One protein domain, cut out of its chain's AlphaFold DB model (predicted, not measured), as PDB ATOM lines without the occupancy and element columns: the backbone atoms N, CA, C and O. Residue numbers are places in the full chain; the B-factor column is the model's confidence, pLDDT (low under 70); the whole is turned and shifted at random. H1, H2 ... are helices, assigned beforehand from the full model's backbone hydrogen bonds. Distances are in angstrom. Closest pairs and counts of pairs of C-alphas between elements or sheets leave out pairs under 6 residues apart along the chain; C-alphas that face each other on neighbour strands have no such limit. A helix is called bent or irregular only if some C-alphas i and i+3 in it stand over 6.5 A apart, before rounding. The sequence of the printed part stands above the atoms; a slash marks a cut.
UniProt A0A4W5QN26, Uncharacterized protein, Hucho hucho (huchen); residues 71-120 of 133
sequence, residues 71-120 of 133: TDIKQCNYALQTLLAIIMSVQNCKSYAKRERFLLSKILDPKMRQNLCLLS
ATOM      1  N   THR A  71     139.510 185.507  47.223       72.00
ATOM      2  CA  THR A  71     140.736 184.713  47.374       72.00
ATOM      3  C   THR A  71     141.742 185.000  46.266       72.00
ATOM      4  O   THR A  71     142.934 185.023  46.559       72.00
ATOM      5  N   ASP A  72     141.286 185.323  45.049       68.38
ATOM      6  CA  ASP A  72     142.138 185.673  43.905       68.38
ATOM      7  C   ASP A  72     142.998 186.914  44.151       68.38
ATOM      8  O   ASP A  72     144.084 187.038  43.597       68.38
ATOM      9  N   ILE A  73     142.535 187.822  45.014       71.00
ATOM     10  CA  ILE A  73     143.268 189.042  45.380       71.00
ATOM     11  C   ILE A  73     144.394 188.729  46.377       71.00
ATOM     12  O   ILE A  73     145.409 189.419  46.415       71.00
ATOM     13  N   LYS A  74     144.210 187.703  47.217       73.94
ATOM     14  CA  LYS A  74     145.111 187.391  48.338       73.94
ATOM     15  C   LYS A  74     146.131 186.308  48.008       73.94
ATOM     16  O   LYS A  74     147.212 186.299  48.585       73.94
ATOM     17  N   GLN A  75     145.775 185.375  47.133       73.62
ATOM     18  CA  GLN A  75     146.629 184.263  46.745       73.62
ATOM     19  C   GLN A  75     147.168 184.508  45.341       73.62
ATOM     20  O   GLN A  75     146.411 184.524  44.368       73.62
ATOM     21  N   CYS A  76     148.488 184.674  45.236       72.50
ATOM     22  CA  CYS A  76     149.154 184.759  43.942       72.50
ATOM     23  C   CYS A  76     148.758 183.557  43.075       72.50
ATOM     24  O   CYS A  76     148.744 182.419  43.540       72.50
ATOM     25  N   ASN A  77     148.453 183.822  41.806       77.50
ATOM     26  CA  ASN A  77     148.114 182.829  40.786       77.50
ATOM     27  C   ASN A  77     146.785 182.074  40.962       77.50
ATOM     28  O   ASN A  77     146.465 181.286  40.080       77.50
ATOM     29  N   TYR A  78     145.966 182.310  41.992       83.12
ATOM     30  CA  TYR A  78     144.719 181.543  42.183       83.12
ATOM     31  C   TYR A  78     143.730 181.680  41.002       83.12
ATOM     32  O   TYR A  78     143.144 180.689  40.554       83.12
ATOM     33  N   ALA A  79     143.647 182.870  40.399       85.69
ATOM     34  CA  ALA A  79     142.874 183.098  39.173       85.69
ATOM     35  C   ALA A  79     143.403 182.264  37.997       85.69
ATOM     36  O   ALA A  79     142.638 181.636  37.263       85.69
ATOM     37  N   LEU A  80     144.730 182.215  37.846       85.75
ATOM     38  CA  LEU A  80     145.403 181.436  36.810       85.75
ATOM     39  C   LEU A  80     145.199 179.930  37.026       85.75
ATOM     40  O   LEU A  80     144.913 179.212  36.070       85.75
ATOM     41  N   GLN A  81     145.289 179.459  38.273       86.12
ATOM     42  CA  GLN A  81     145.013 178.070  38.649       86.12
ATOM     43  C   GLN A  81     143.578 177.679  38.292       86.12
ATOM     44  O   GLN A  81     143.352 176.646  37.664       86.12
ATOM     45  N   THR A  82     142.607 178.527  38.640       85.81
ATOM     46  CA  THR A  82     141.189 178.302  38.334       85.81
ATOM     47  C   THR A  82     140.956 178.255  36.825       85.81
ATOM     48  O   THR A  82     140.330 177.318  36.323       85.81
ATOM     49  N   LEU A  83     141.518 179.212  36.083       88.62
ATOM     50  CA  LEU A  83     141.395 179.269  34.629       88.62
ATOM     51  C   LEU A  83     141.992 178.024  33.955       88.62
ATOM     52  O   LEU A  83     141.340 177.404  33.114       88.62
ATOM     53  N   LEU A  84     143.200 177.616  34.350       87.50
ATOM     54  CA  LEU A  84     143.842 176.414  33.817       87.50
ATOM     55  C   LEU A  84     143.083 175.143  34.191       87.50
ATOM     56  O   LEU A  84     142.930 174.258  33.348       87.50
ATOM     57  N   ALA A  85     142.548 175.065  35.410       87.06
ATOM     58  CA  ALA A  85     141.732 173.938  35.828       87.06
ATOM     59  C   ALA A  85     140.471 173.793  34.963       87.06
ATOM     60  O   ALA A  85     140.111 172.672  34.605       87.06
ATOM     61  N   ILE A  86     139.832 174.906  34.578       89.50
ATOM     62  CA  ILE A  86     138.694 174.908  33.648       89.50
ATOM     63  C   ILE A  86     139.141 174.492  32.241       89.50
ATOM     64  O   ILE A  86     138.531 173.606  31.640       89.50
ATOM     65  N   ILE A  87     140.220 175.087  31.717       87.88
ATOM     66  CA  ILE A  87     140.744 174.788  30.372       87.88
ATOM     67  C   ILE A  87     141.062 173.298  30.229       87.88
ATOM     68  O   ILE A  87     140.689 172.685  29.226       87.88
ATOM     69  N   MET A  88     141.698 172.719  31.248       85.88
ATOM     70  CA  MET A  88     142.098 171.315  31.286       85.88
ATOM     71  C   MET A  88     141.007 170.373  31.808       85.88
ATOM     72  O   MET A  88     141.228 169.167  31.856       85.88
ATOM     73  N   SER A  89     139.826 170.886  32.173       87.25
ATOM     74  CA  SER A  89     138.693 170.094  32.678       87.25
ATOM     75  C   SER A  89     138.996 169.284  33.953       87.25
ATOM     76  O   SER A  89     138.521 168.162  34.124       87.25
ATOM     77  N   VAL A  90     139.792 169.854  34.864       87.94
ATOM     78  CA  VAL A  90     140.202 169.243  36.144       87.94
ATOM     79  C   VAL A  90     139.645 169.953  37.382       87.94
ATOM     80  O   VAL A  90     139.947 169.562  38.514       87.94
ATOM     81  N   GLN A  91     138.794 170.960  37.200       84.69
ATOM     82  CA  GLN A  91     138.165 171.725  38.280       84.69
ATOM     83  C   GLN A  91     137.344 170.845  39.240       84.69
ATOM     84  O   GLN A  91     137.358 171.071  40.446       84.69
ATOM     85  N   ASN A  92     136.720 169.775  38.731       83.38
ATOM     86  CA  ASN A  92     135.906 168.847  39.532       83.38
ATOM     87  C   ASN A  92     136.722 167.721  40.199       83.38
ATOM     88  O   ASN A  92     136.182 166.915  40.962       83.38
ATOM     89  N   CYS A  93     138.023 167.627  39.916       84.94
ATOM     90  CA  CYS A  93     138.882 166.619  40.527       84.94
ATOM     91  C   CYS A  93     139.268 167.050  41.947       84.94
ATOM     92  O   CYS A  93     140.063 167.968  42.130       84.94
ATOM     93  N   LYS A  94     138.725 166.347  42.948       80.44
ATOM     94  CA  LYS A  94     138.916 166.656  44.377       80.44
ATOM     95  C   LYS A  94     140.280 166.254  44.954       80.44
ATOM     96  O   LYS A  94     140.580 166.627  46.080       80.44
ATOM     97  N   SER A  95     141.087 165.467  44.237       84.06
ATOM     98  CA  SER A  95     142.408 165.041  44.716       84.06
ATOM     99  C   SER A  95     143.491 165.203  43.655       84.06
ATOM    100  O   SER A  95     143.243 164.992  42.464       84.06
ATOM    101  N   TYR A  96     144.707 165.505  44.122       82.81
ATOM    102  CA  TYR A  96     145.931 165.592  43.320       82.81
ATOM    103  C   TYR A  96     146.113 164.355  42.427       82.81
ATOM    104  O   TYR A  96     146.265 164.479  41.216       82.81
ATOM    105  N   ALA A  97     145.975 163.155  43.001       83.12
ATOM    106  CA  ALA A  97     146.123 161.897  42.267       83.12
ATOM    107  C   ALA A  97     145.062 161.704  41.167       83.12
ATOM    108  O   ALA A  97     145.357 161.156  40.106       83.12
ATOM    109  N   LYS A  98     143.812 162.150  41.386       85.81
ATOM    110  CA  LYS A  98     142.770 162.087  40.347       85.81
ATOM    111  C   LYS A  98     143.059 163.069  39.213       85.81
ATOM    112  O   LYS A  98     142.892 162.691  38.056       85.81
ATOM    113  N   ARG A  99     143.515 164.287  39.536       87.19
ATOM    114  CA  ARG A  99     143.938 165.276  38.530       87.19
ATOM    115  C   ARG A  99     145.069 164.750  37.672       87.19
ATOM    116  O   ARG A  99     144.960 164.774  36.453       87.19
ATOM    117  N   GLU A 100     146.116 164.244  38.308       85.25
ATOM    118  CA  GLU A 100     147.289 163.708  37.626       85.25
ATOM    119  C   GLU A 100     146.901 162.587  36.654       85.25
ATOM    120  O   GLU A 100     147.180 162.682  35.461       85.25
ATOM    121  N   ARG A 101     146.163 161.574  37.131       86.06
ATOM    122  CA  ARG A 101     145.689 160.469  36.280       86.06
ATOM    123  C   ARG A 101     144.841 160.965  35.110       86.06
ATOM    124  O   ARG A 101     145.017 160.492  33.989       86.06
ATOM    125  N   PHE A 102     143.941 161.920  35.351       88.06
ATOM    126  CA  PHE A 102     143.110 162.498  34.297       88.06
ATOM    127  C   PHE A 102     143.953 163.223  33.240       88.06
ATOM    128  O   PHE A 102     143.798 162.943  32.054       88.06
ATOM    129  N   LEU A 103     144.882 164.092  33.645       86.88
ATOM    130  CA  LEU A 103     145.761 164.813  32.719       86.88
ATOM    131  C   LEU A 103     146.642 163.854  31.912       86.88
ATOM    132  O   LEU A 103     146.706 163.972  30.688       86.88
ATOM    133  N   LEU A 104     147.248 162.857  32.562       86.31
ATOM    134  CA  LEU A 104     148.068 161.843  31.892       86.31
ATOM    135  C   LEU A 104     147.260 161.005  30.890       86.31
ATOM    136  O   LEU A 104     147.795 160.606  29.855       86.31
ATOM    137  N   SER A 105     145.966 160.780  31.150       86.81
ATOM    138  CA  SER A 105     145.068 160.103  30.204       86.81
ATOM    139  C   SER A 105     144.737 160.933  28.957       86.81
ATOM    140  O   SER A 105     144.382 160.370  27.925       86.81
ATOM    141  N   LYS A 106     144.835 162.268  29.039       85.94
ATOM    142  CA  LYS A 106     144.499 163.192  27.940       85.94
ATOM    143  C   LYS A 106     145.722 163.633  27.145       85.94
ATOM    144  O   LYS A 106     145.608 163.909  25.956       85.94
ATOM    145  N   ILE A 107     146.883 163.685  27.789       85.62
ATOM    146  CA  ILE A 107     148.146 164.059  27.164       85.62
ATOM    147  C   ILE A 107     148.818 162.781  26.676       85.62
ATOM    148  O   ILE A 107     149.335 161.998  27.471       85.62
ATOM    149  N   LEU A 108     148.777 162.551  25.367       84.75
ATOM    150  CA  LEU A 108     149.358 161.357  24.746       84.75
ATOM    151  C   LEU A 108     150.845 161.535  24.418       84.75
ATOM    152  O   LEU A 108     151.584 160.557  24.431       84.75
ATOM    153  N   ASP A 109     151.285 162.773  24.180       87.75
ATOM    154  CA  ASP A 109     152.679 163.094  23.870       87.75
ATOM    155  C   ASP A 109     153.579 162.955  25.120       87.75
ATOM    156  O   ASP A 109     153.401 163.698  26.095       87.75
ATOM    157  N   PRO A 110     154.576 162.047  25.110       83.12
ATOM    158  CA  PRO A 110     155.530 161.879  26.205       83.12
ATOM    159  C   PRO A 110     156.299 163.155  26.566       83.12
ATOM    160  O   PRO A 110     156.577 163.382  27.744       83.12
ATOM    161  N   LYS A 111     156.610 164.015  25.588       84.19
ATOM    162  CA  LYS A 111     157.333 165.271  25.831       84.19
ATOM    163  C   LYS A 111     156.459 166.267  26.595       84.19
ATOM    164  O   LYS A 111     156.913 166.894  27.549       84.19
ATOM    165  N   MET A 112     155.178 166.360  26.239       82.38
ATOM    166  CA  MET A 112     154.209 167.156  26.996       82.38
ATOM    167  C   MET A 112     153.979 166.615  28.409       82.38
ATOM    168  O   MET A 112     153.812 167.408  29.333       82.38
ATOM    169  N   ARG A 113     154.009 165.287  28.605       82.56
ATOM    170  CA  ARG A 113     153.920 164.690  29.949       82.56
ATOM    171  C   ARG A 113     155.084 165.108  30.840       82.56
ATOM    172  O   ARG A 113     154.851 165.423  32.000       82.56
ATOM    173  N   GLN A 114     156.304 165.154  30.306       80.38
ATOM    174  CA  GLN A 114     157.465 165.642  31.056       80.38
ATOM    175  C   GLN A 114     157.297 167.112  31.451       80.38
ATOM    176  O   GLN A 114     157.551 167.467  32.594       80.38
ATOM    177  N   ASN A 115     156.766 167.944  30.554       82.31
ATOM    178  CA  ASN A 115     156.542 169.364  30.829       82.31
ATOM    179  C   ASN A 115     155.427 169.646  31.853       82.31
ATOM    180  O   ASN A 115     155.334 170.774  32.332       82.31
ATOM    181  N   LEU A 116     154.591 168.666  32.226       78.69
ATOM    182  CA  LEU A 116     153.576 168.860  33.273       78.69
ATOM    183  C   LEU A 116     154.193 169.247  34.619       78.69
ATOM    184  O   LEU A 116     153.524 169.910  35.411       78.69
ATOM    185  N   CYS A 117     155.448 168.864  34.881       79.44
ATOM    186  CA  CYS A 117     156.140 169.252  36.108       79.44
ATOM    187  C   CYS A 117     156.307 170.775  36.219       79.44
ATOM    188  O   CYS A 117     156.233 171.305  37.318       79.44
ATOM    189  N   LEU A 118     156.414 171.491  35.093       81.44
ATOM    190  CA  LEU A 118     156.508 172.957  35.064       81.44
ATOM    191  C   LEU A 118     155.225 173.635  35.560       81.44
ATOM    192  O   LEU A 118     155.224 174.822  35.871       81.44
ATOM    193  N   LEU A 119     154.122 172.889  35.600       79.44
ATOM    194  CA  LEU A 119     152.812 173.365  36.012       79.44
ATOM    195  C   LEU A 119     152.333 172.684  37.301       79.44
ATOM    196  O   LEU A 119     151.158 172.825  37.634       79.44
ATOM    197  N   SER A 120     153.194 171.962  38.031       80.50
ATOM    198  CA  SER A 120     152.814 171.215  39.244       80.50
ATOM    199  C   SER A 120     152.103 172.093  40.270       80.50
ATOM    200  O   SER A 120     151.032 171.734  40.764       80.50
TER     201      SER A 120
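This is residues 71 to 120 of the 133 residues of an uncharacterized protein of Hucho hucho (huchen) (UniProt A0A4W5QN26). The printed part is a loose, open string of helices: at one end H3 and H4 make a V whose narrow end is at the link between them, and H2 runs from the V's open side toward the short H1 at the far end. Residues 73 to 78 stick out at that far end, and H2 stays apart from both helices of the V. The printed part has 50 residues with four named helices, in the order H1, H2, H3, H4, and no named strand; the class is all helix. It is only just loose, close to compact, with a radius of gyration of the C-alphas of 11.8 A, and its elongated outline spans 35 by 20 by 17 A.

Find C-alpha 71 at (140.736, 184.713, 47.374); here H1 begins, and it covers residues 71 to 74, 5.2 A from first to last C-alpha. Go on to C-alpha 78 at (144.719, 181.543, 42.183), where H2 starts; it takes residues 78 to 87 and is 14.2 A long. H3, residues 96 to 106, measures 15.6 A. H4, residues 110 to 120, measures 16.3 A and ends at C-alpha 120 at (152.814, 171.215, 39.244).

Start at H1 and H2, which only just touch, with 3 pairs of C-alphas within 8 A, and touch only at the corner by their link; their closest C-alphas are those of Asp 72 and Tyr 78, 5.2 A apart. Further on, H2 and H3 are apart, and H2 and H4 are apart. H1 is apart from H3 and from H4. Look next at H3 and H4, which are close but not clearly touching, with 1 pair of C-alphas within 8 A; the closest C-alphas are those of Leu 104 and Arg 113, 6.8 A apart. These two helices run opposite ways at a shallow tilt of 31 degrees. In the backbones of H2 and H3 each O i to N i+4 pair is within hydrogen-bond range, in H4 4 of 7 are, and H1 is too short for such a pair. H4 is neither bent nor irregular, but only just: C-alphas 114 and 117 are 6.3 A apart.

The two C-alphas farthest apart are those of Ile 73 and Pro 110, at 35.4 A, while the C-alphas of Thr 71 and Ser 120, first and last printed, are 19.9 A apart. The printed part has no cut. The links H1 to H2 and H3 to H4 are tight, with 3 residues each; the link H2 to H3, with 8 residues, is short, and no link is long. The mean pLDDT of the printed part is 83.0, and you will find one residue under 70, Asp 72.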